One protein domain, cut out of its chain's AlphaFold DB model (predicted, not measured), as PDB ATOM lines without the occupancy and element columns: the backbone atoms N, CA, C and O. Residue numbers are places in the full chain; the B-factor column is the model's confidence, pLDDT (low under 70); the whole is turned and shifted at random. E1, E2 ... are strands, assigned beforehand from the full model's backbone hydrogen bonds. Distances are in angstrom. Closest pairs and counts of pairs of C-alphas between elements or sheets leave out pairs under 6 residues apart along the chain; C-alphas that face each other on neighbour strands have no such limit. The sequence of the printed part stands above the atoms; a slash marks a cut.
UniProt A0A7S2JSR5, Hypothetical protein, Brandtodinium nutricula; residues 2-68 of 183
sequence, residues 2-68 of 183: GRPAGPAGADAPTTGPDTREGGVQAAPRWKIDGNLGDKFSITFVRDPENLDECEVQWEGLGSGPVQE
ATOM      1  N   GLY A   2      35.785 100.741  21.358       40.25
ATOM      2  CA  GLY A   2      34.810 100.536  22.435       40.25
ATOM      3  C   GLY A   2      33.388 100.742  21.918       40.25
ATOM      4  O   GLY A   2      33.139 101.680  21.163       40.25
ATOM      5  N   ARG A   3      32.478  99.835  22.275       33.69
ATOM      6  CA  ARG A   3      31.047  99.944  21.968       33.69
ATOM      7  C   ARG A   3      30.445 101.027  22.887       33.69
ATOM      8  O   ARG A   3      30.824 101.050  24.057       33.69
ATOM      9  N   PRO A   4      29.575 101.924  22.395       40.25
ATOM     10  CA  PRO A   4      28.969 102.957  23.234       40.25
ATOM     11  C   PRO A   4      28.148 102.329  24.366       40.25
ATOM     12  O   PRO A   4      27.503 101.296  24.163       40.25
ATOM     13  N   ALA A   5      28.200 102.951  25.547       45.84
ATOM     14  CA  ALA A   5      27.365 102.603  26.690       45.84
ATOM     15  C   ALA A   5      25.882 102.658  26.284       45.84
ATOM     16  O   ALA A   5      25.455 103.588  25.594       45.84
ATOM     17  N   GLY A   6      25.117 101.631  26.659       43.91
ATOM     18  CA  GLY A   6      23.667 101.624  26.470       43.91
ATOM     19  C   GLY A   6      22.992 102.714  27.315       43.91
ATOM     20  O   GLY A   6      23.598 103.194  28.274       43.91
ATOM     21  N   PRO A   7      21.761 103.123  26.971       44.97
ATOM     22  CA  PRO A   7      21.037 104.136  27.732       44.97
ATOM     23  C   PRO A   7      20.830 103.675  29.182       44.97
ATOM     24  O   PRO A   7      20.473 102.520  29.421       44.97
ATOM     25  N   ALA A   8      21.046 104.584  30.136       49.72
ATOM     26  CA  ALA A   8      20.649 104.385  31.525       49.72
ATOM     27  C   ALA A   8      19.133 104.123  31.584       49.72
ATOM     28  O   ALA A   8      18.354 104.802  30.907       49.72
ATOM     29  N   GLY A   9      18.719 103.101  32.337       54.62
ATOM     30  CA  GLY A   9      17.301 102.870  32.614       54.62
ATOM     31  C   GLY A   9      16.747 104.003  33.480       54.62
ATOM     32  O   GLY A   9      17.494 104.597  34.248       54.62
ATOM     33  N   ALA A  10      15.458 104.314  33.340       53.62
ATOM     34  CA  ALA A  10      14.793 105.297  34.194       53.62
ATOM     35  C   ALA A  10      14.743 104.811  35.654       53.62
ATOM     36  O   ALA A  10      14.505 103.622  35.891       53.62
ATOM     37  N   ASP A  11      14.922 105.736  36.599       54.25
ATOM     38  CA  ASP A  11      14.885 105.478  38.040       54.25
ATOM     39  C   ASP A  11      13.572 104.785  38.433       54.25
ATOM     40  O   ASP A  11      12.472 105.254  38.121       54.25
ATOM     41  N   ALA A  12      13.675 103.641  39.108       56.50
ATOM     42  CA  ALA A  12      12.523 102.948  39.669       56.50
ATOM     43  C   ALA A  12      12.451 103.241  41.174       56.50
ATOM     44  O   ALA A  12      13.467 103.086  41.857       56.50
ATOM     45  N   PRO A  13      11.279 103.608  41.729       58.25
ATOM     46  CA  PRO A  13      11.145 103.786  43.169       58.25
ATOM     47  C   PRO A  13      11.544 102.498  43.896       58.25
ATOM     48  O   PRO A  13      11.087 101.397  43.559       58.25
ATOM     49  N   THR A  14      12.406 102.631  44.904       55.16
ATOM     50  CA  THR A  14      12.792 101.533  45.789       55.16
ATOM     51  C   THR A  14      11.613 101.147  46.666       55.16
ATOM     52  O   THR A  14      11.441 101.657  47.766       55.16
ATOM     53  N   THR A  15      10.786 100.228  46.181       56.47
ATOM     54  CA  THR A  15       9.861  99.504  47.051       56.47
ATOM     55  C   THR A  15      10.655  98.375  47.688       56.47
ATOM     56  O   THR A  15      11.065  97.421  47.027       56.47
ATOM     57  N   GLY A  16      10.979  98.536  48.970       54.59
ATOM     58  CA  GLY A  16      11.558  97.451  49.748       54.59
ATOM     59  C   GLY A  16      10.571  96.283  49.865       54.59
ATOM     60  O   GLY A  16       9.418  96.373  49.431       54.59
ATOM     61  N   PRO A  17      10.980  95.154  50.460       51.44
ATOM     62  CA  PRO A  17      10.013  94.190  50.959       51.44
ATOM     63  C   PRO A  17       9.194  94.849  52.085       51.44
ATOM     64  O   PRO A  17       9.576  94.800  53.252       51.44
ATOM     65  N   ASP A  18       8.076  95.487  51.734       51.97
ATOM     66  CA  ASP A  18       7.150  96.061  52.709       51.97
ATOM     67  C   ASP A  18       6.506  94.920  53.509       51.97
ATOM     68  O   ASP A  18       5.760  94.092  52.973       51.97
ATOM     69  N   THR A  19       6.755  94.876  54.818       48.00
ATOM     70  CA  THR A  19       5.948  94.066  55.736       48.00
ATOM     71  C   THR A  19       4.623  94.789  55.956       48.00
ATOM     72  O   THR A  19       4.495  95.634  56.832       48.00
ATOM     73  N   ARG A  20       3.618  94.500  55.123       52.22
ATOM     74  CA  ARG A  20       2.236  94.950  55.368       52.22
ATOM     75  C   ARG A  20       1.513  93.941  56.266       52.22
ATOM     76  O   ARG A  20       1.828  92.752  56.231       52.22
ATOM     77  N   GLU A  21       0.501  94.392  57.013       46.91
ATOM     78  CA  GLU A  21      -0.321  93.582  57.946       46.91
ATOM     79  C   GLU A  21      -1.053  92.366  57.312       46.91
ATOM     80  O   GLU A  21      -1.752  91.635  58.005       46.91
ATOM     81  N   GLY A  22      -0.870  92.086  56.016       57.59
ATOM     82  CA  GLY A  22      -1.432  90.930  55.299       57.59
ATOM     83  C   GLY A  22      -0.417  89.857  54.881       57.59
ATOM     84  O   GLY A  22      -0.763  88.978  54.095       57.59
ATOM     85  N   GLY A  23       0.829  89.926  55.365       56.25
ATOM     86  CA  GLY A  23       1.925  89.051  54.940       56.25
ATOM     87  C   GLY A  23       2.776  89.656  53.818       56.25
ATOM     88  O   GLY A  23       2.495  90.741  53.312       56.25
ATOM     89  N   VAL A  24       3.856  88.959  53.447       48.75
ATOM     90  CA  VAL A  24       4.777  89.381  52.378       48.75
ATOM     91  C   VAL A  24       4.037  89.307  51.042       48.75
ATOM     92  O   VAL A  24       3.979  88.255  50.405       48.75
ATOM     93  N   GLN A  25       3.438  90.418  50.613       51.22
ATOM     94  CA  GLN A  25       2.990  90.560  49.234       51.22
ATOM     95  C   GLN A  25       4.227  90.418  48.336       51.22
ATOM     96  O   GLN A  25       5.309  90.877  48.704       51.22
ATOM     97  N   ALA A  26       4.102  89.747  47.189       55.75
ATOM     98  CA  ALA A  26       5.202  89.628  46.239       55.75
ATOM     99  C   ALA A  26       5.585  91.034  45.755       55.75
ATOM    100  O   ALA A  26       4.952  91.573  44.849       55.75
ATOM    101  N   ALA A  27       6.572  91.643  46.414       56.84
ATOM    102  CA  ALA A  27       7.048  92.968  46.068       56.84
ATOM    103  C   ALA A  27       7.493  92.979  44.594       56.84
ATOM    104  O   ALA A  27       7.983  91.951  44.095       56.84
ATOM    105  N   PRO A  28       7.320  94.106  43.881       63.06
ATOM    106  CA  PRO A  28       7.843  94.257  42.534       63.06
ATOM    107  C   PRO A  28       9.333  93.914  42.539       63.06
ATOM    108  O   PRO A  28      10.110  94.462  43.315       63.06
ATOM    109  N   ARG A  29       9.743  92.965  41.697       68.56
ATOM    110  CA  ARG A  29      11.162  92.638  41.546       68.56
ATOM    111  C   ARG A  29      11.774  93.656  40.598       68.56
ATOM    112  O   ARG A  29      11.249  93.839  39.499       68.56
ATOM    113  N   TRP A  30      12.887  94.275  40.985       73.94
ATOM    114  CA  TRP A  30      13.686  95.030  40.026       73.94
ATOM    115  C   TRP A  30      14.154  94.099  38.911       73.94
ATOM    116  O   TRP A  30      14.530  92.947  39.149       73.94
ATOM    117  N   LYS A  31      14.104  94.606  37.683       81.44
ATOM    118  CA  LYS A  31      14.510  93.883  36.488       81.44
ATOM    119  C   LYS A  31      15.435  94.781  35.686       81.44
ATOM    120  O   LYS A  31      15.062  95.897  35.348       81.44
ATOM    121  N   ILE A  32      16.611  94.259  35.368       85.44
ATOM    122  CA  ILE A  32      17.515  94.848  34.386       85.44
ATOM    123  C   ILE A  32      17.425  93.959  33.149       85.44
ATOM    124  O   ILE A  32      17.683  92.756  33.226       85.44
ATOM    125  N   ASP A  33      17.010  94.536  32.026       88.69
ATOM    126  CA  ASP A  33      17.046  93.857  30.736       88.69
ATOM    127  C   ASP A  33      18.473  93.914  30.172       88.69
ATOM    128  O   ASP A  33      19.086  94.979  30.100       88.69
ATOM    129  N   GLY A  34      19.012  92.764  29.775       89.12
ATOM    130  CA  GLY A  34      20.370  92.642  29.250       89.12
ATOM    131  C   GLY A  34      20.595  91.298  28.565       89.12
ATOM    132  O   GLY A  34      19.777  90.381  28.662       89.12
ATOM    133  N   ASN A  35      21.712  91.185  27.859       91.00
ATOM    134  CA  ASN A  35      22.176  89.959  27.228       91.00
ATOM    135  C   ASN A  35      23.175  89.227  28.126       91.00
ATOM    136  O   ASN A  35      23.803  89.801  29.016       91.00
ATOM    137  N   LEU A  36      23.367  87.935  27.855       87.44
ATOM    138  CA  LEU A  36      24.390  87.149  28.529       87.44
ATOM    139  C   LEU A  36      25.776  87.774  28.280       87.44
ATOM    140  O   LEU A  36      26.205  87.914  27.135       87.44
ATOM    141  N   GLY A  37      26.464  88.141  29.361       88.75
ATOM    142  CA  GLY A  37      27.776  88.796  29.314       88.75
ATOM    143  C   GLY A  37      27.729  90.314  29.475       88.75
ATOM    144  O   GLY A  37      28.789  90.921  29.642       88.75
ATOM    145  N   ASP A  38      26.541  90.924  29.482       93.44
ATOM    146  CA  ASP A  38      26.386  92.329  29.852       93.44
ATOM    147  C   ASP A  38      26.758  92.526  31.329       93.44
ATOM    148  O   ASP A  38      26.448  91.711  32.201       93.44
ATOM    149  N   LYS A  39      27.480  93.610  31.596       90.44
ATOM    150  CA  LYS A  39      27.950  94.000  32.921       90.44
ATOM    151  C   LYS A  39      27.225  95.267  33.326       90.44
ATOM    152  O   LYS A  39      27.208  96.236  32.572       90.44
ATOM    153  N   PHE A  40      26.690  95.268  34.537       92.75
ATOM    154  CA  PHE A  40      26.013  96.418  35.117       92.75
ATOM    155  C   PHE A  40      26.698  96.798  36.426       92.75
ATOM    156  O   PHE A  40      27.076  95.915  37.200       92.75
ATOM    157  N   SER A  41      26.863  98.096  36.666       91.31
ATOM    158  CA  SER A  41      27.101  98.620  38.010       91.31
ATOM    159  C   SER A  41      25.742  98.888  38.629       91.31
ATOM    160  O   SER A  41      24.905  99.499  37.969       91.31
ATOM    161  N   ILE A  42      25.506  98.419  39.851       91.50
ATOM    162  CA  ILE A  42      24.279  98.712  40.597       91.50
ATOM    163  C   ILE A  42      24.694  99.435  41.871       91.50
ATOM    164  O   ILE A  42      25.433  98.878  42.686       91.50
ATOM    165  N   THR A  43      24.209 100.658  42.035       89.06
ATOM    166  CA  THR A  43      24.490 101.511  43.185       89.06
ATOM    167  C   THR A  43      23.235 101.614  44.035       89.06
ATOM    168  O   THR A  43      22.183 102.026  43.556       89.06
ATOM    169  N   PHE A  44      23.366 101.243  45.306       89.25
ATOM    170  CA  PHE A  44      22.340 101.438  46.325       89.25
ATOM    171  C   PHE A  44      22.738 102.644  47.167       89.25
ATOM    172  O   PHE A  44      23.808 102.636  47.778       89.25
ATOM    173  N   VAL A  45      21.885 103.657  47.211       86.94
ATOM    174  CA  VAL A  45      22.073 104.845  48.044       86.94
ATOM    175  C   VAL A  45      20.988 104.849  49.112       86.94
ATOM    176  O   VAL A  45      19.829 104.547  48.834       86.94
ATOM    177  N   ARG A  46      21.375 105.156  50.350       88.31
ATOM    178  CA  ARG A  46      20.456 105.430  51.454       88.31
ATOM    179  C   ARG A  46      20.935 106.683  52.164       88.31
ATOM    180  O   ARG A  46      22.122 106.765  52.489       88.31
ATOM    181  N   ASP A  47      20.026 107.614  52.412       85.62
ATOM    182  CA  ASP A  47      20.335 108.800  53.200       85.62
ATOM    183  C   ASP A  47      20.536 108.397  54.683       85.62
ATOM    184  O   ASP A  47      19.675 107.731  55.270       85.62
ATOM    185  N   PRO A  48      21.687 108.719  55.310       90.94
ATOM    186  CA  PRO A  48      21.931 108.395  56.715       90.94
ATOM    187  C   PRO A  48      21.069 109.205  57.695       90.94
ATOM    188  O   PRO A  48      20.865 108.759  58.824       90.94
ATOM    189  N   GLU A  49      20.588 110.378  57.290       93.50
ATOM    190  CA  GLU A  49      19.705 111.241  58.076       93.50
ATOM    191  C   GLU A  49      18.229 110.906  57.825       93.50
ATOM    192  O   GLU A  49      17.406 111.059  58.731       93.50
ATOM    193  N   ASN A  50      17.905 110.370  56.642       87.56
ATOM    194  CA  ASN A  50      16.569 109.895  56.289       87.56
ATOM    195  C   ASN A  50      16.578 108.442  55.774       87.56
ATOM    196  O   ASN A  50      16.631 108.178  54.577       87.56
ATOM    197  N   LEU A  51      16.463 107.475  56.689       82.12
ATOM    198  CA  LEU A  51      16.545 106.044  56.358       82.12
ATOM    199  C   LEU A  51      15.441 105.540  55.406       82.12
ATOM    200  O   LEU A  51      15.604 104.456  54.830       82.12
ATOM    201  N   ASP A  52      14.353 106.300  55.251       81.25
ATOM    202  CA  ASP A  52      13.250 106.002  54.332       81.25
ATOM    203  C   ASP A  52      13.558 106.440  52.889       81.25
ATOM    204  O   ASP A  52      12.953 105.934  51.943       81.25
ATOM    205  N   GLU A  53      14.541 107.325  52.694       80.31
ATOM    206  CA  GLU A  53      15.035 107.710  51.375       80.31
ATOM    207  C   GLU A  53      16.108 106.722  50.911       80.31
ATOM    208  O   GLU A  53      17.256 106.703  51.367       80.31
ATOM    209  N   CYS A  54      15.698 105.851  49.992       81.00
ATOM    210  CA  CYS A  54      16.572 104.929  49.288       81.00
ATOM    211  C   CYS A  54      16.499 105.206  47.784       81.00
ATOM    212  O   CYS A  54      15.458 105.585  47.253       81.00
ATOM    213  N   GLU A  55      17.604 104.969  47.091       83.00
ATOM    214  CA  GLU A  55      17.693 105.070  45.641       83.00
ATOM    215  C   GLU A  55      18.487 103.878  45.105       83.00
ATOM    216  O   GLU A  55      19.461 103.423  45.714       83.00
ATOM    217  N   VAL A  56      18.056 103.345  43.963       83.50
ATOM    218  CA  VAL A  56      18.781 102.306  43.234       83.50
ATOM    219  C   VAL A  56      19.026 102.806  41.827       83.50
ATOM    220  O   VAL A  56      18.088 102.986  41.057       83.50
ATOM    221  N   GLN A  57      20.298 102.981  41.497       86.38
ATOM    222  CA  GLN A  57      20.753 103.362  40.168       86.38
ATOM    223  C   GLN A  57      21.501 102.191  39.541       86.38
ATOM    224  O   GLN A  57      22.178 101.424  40.233       86.38
ATOM    225  N   TRP A  58      21.427 102.055  38.220       90.06
ATOM    226  CA  TRP A  58      22.292 101.133  37.495       90.06
ATOM    227  C   TRP A  58      22.763 101.712  36.167       90.06
ATOM    228  O   TRP A  58      22.029 102.402  35.464       90.06
ATOM    229  N   GLU A  59      23.990 101.367  35.790       92.88
ATOM    230  CA  GLU A  59      24.587 101.747  34.510       92.88
ATOM    231  C   GLU A  59      25.196 100.535  33.801       92.88
ATOM    232  O   GLU A  59      25.720  99.607  34.426       92.88
ATOM    233  N   GLY A  60      25.121 100.534  32.470       92.44
ATOM    234  CA  GLY A  60      25.744  99.509  31.641       92.44
ATOM    235  C   GLY A  60      27.244  99.756  31.502       92.44
ATOM    236  O   GLY A  60      27.662 100.717  30.865       92.44
ATOM    237  N   LEU A  61      28.060  98.840  32.019       93.75
ATOM    238  CA  LEU A  61      29.525  98.882  31.934       93.75
ATOM    239  C   LEU A  61      30.073  98.244  30.643       93.75
ATOM    240  O   LEU A  61      31.285  98.135  30.452       93.75
ATOM    241  N   GLY A  62      29.181  97.789  29.759       92.38
ATOM    242  CA  GLY A  62      29.499  97.096  28.511       92.38
ATOM    243  C   GLY A  62      29.295  95.584  28.601       92.38
ATOM    244  O   GLY A  62      28.652  95.076  29.512       92.38
ATOM    245  N   SER A  63      29.851  94.858  27.634       92.62
ATOM    246  CA  SER A  63      29.712  93.403  27.511       92.62
ATOM    247  C   SER A  63      31.077  92.724  27.565       92.62
ATOM    248  O   SER A  63      32.039  93.218  26.973       92.62
ATOM    249  N   GLY A  64      31.170  91.575  28.229       90.56
ATOM    250  CA  GLY A  64      32.375  90.751  28.269       90.56
ATOM    251  C   GLY A  64      32.090  89.273  28.006       90.56
ATOM    252  O   GLY A  64      30.932  88.874  27.897       90.56
ATOM    253  N   PRO A  65      33.146  88.445  27.914       90.69
ATOM    254  CA  PRO A  65      32.971  87.002  27.894       90.69
ATOM    255  C   PRO A  65      32.236  86.563  29.160       90.69
ATOM    256  O   PRO A  65      32.523  87.028  30.266       90.69
ATOM    257  N   VAL A  66      31.283  85.662  28.973       86.06
ATOM    258  CA  VAL A  66      30.500  85.078  30.054       86.06
ATOM    259  C   VAL A  66      31.405  84.112  30.790       86.06
ATOM    260  O   VAL A  66      31.805  83.086  30.243       86.06
ATOM    261  N   GLN A  67      31.756  84.453  32.023       83.06
ATOM    262  CA  GLN A  67      32.435  83.524  32.905       83.06
ATOM    263  C   GLN A  67      31.388  82.914  33.825       83.06
ATOM    264  O   GLN A  67      30.994  83.524  34.819       83.06
ATOM    265  N   GLU A  68      30.907  81.723  33.475       82.00
ATOM    266  CA  GLU A  68      30.062  80.983  34.401       82.00
ATOM    267  C   GLU A  68      30.896  80.579  35.623       82.00
ATOM    268  O   GLU A  68      32.016  80.069  35.474       82.00
TER     269      GLU A  68
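This is residues 2 to 68 of the 183 residues of the protein "Hypothetical protein" of Brandtodinium nutricula (UniProt A0A7S2JSR5). There is little regular structure: a long strandless stretch, residues 2 to 37, runs out to a far turn around Glu 21 and folds back, leading into one long hairpin of two strands, E1 and E2. The printed part has 67 residues with no named helix and two named strands, E1 then E2, antiparallel in one sheet. The class is all strand, with only 19 residues in named elements. The whole is loose, with a radius of gyration of the C-alphas of 15.5 A, and elongated, spanning 48 by 28 by 21 A.

E1, residues 38 to 46, and E2, residues 54 to 63, form a hairpin, their directions at 163 degrees. C-alphas 38 and 63 face each other at 4.2 A, and 46 and 54 at 4.5 A. N 41 and O 59, 2.9 A apart, and N 57 and O 43, 3.0 A apart, are within hydrogen-bond range.

E1 begins at C-alpha 38 (26.386, 92.329, 29.852) and is 26.0 A long. E2 is 27.9 A long and ends at C-alpha 63 (29.712, 93.403, 27.511).

The C-alphas farthest apart, of Gly 2 and Glu 21, are 50.4 A apart. The printed part has no cut. The link from E1 to E2 is short, with 7 residues. Residues 2 to 29 have pLDDT under 70.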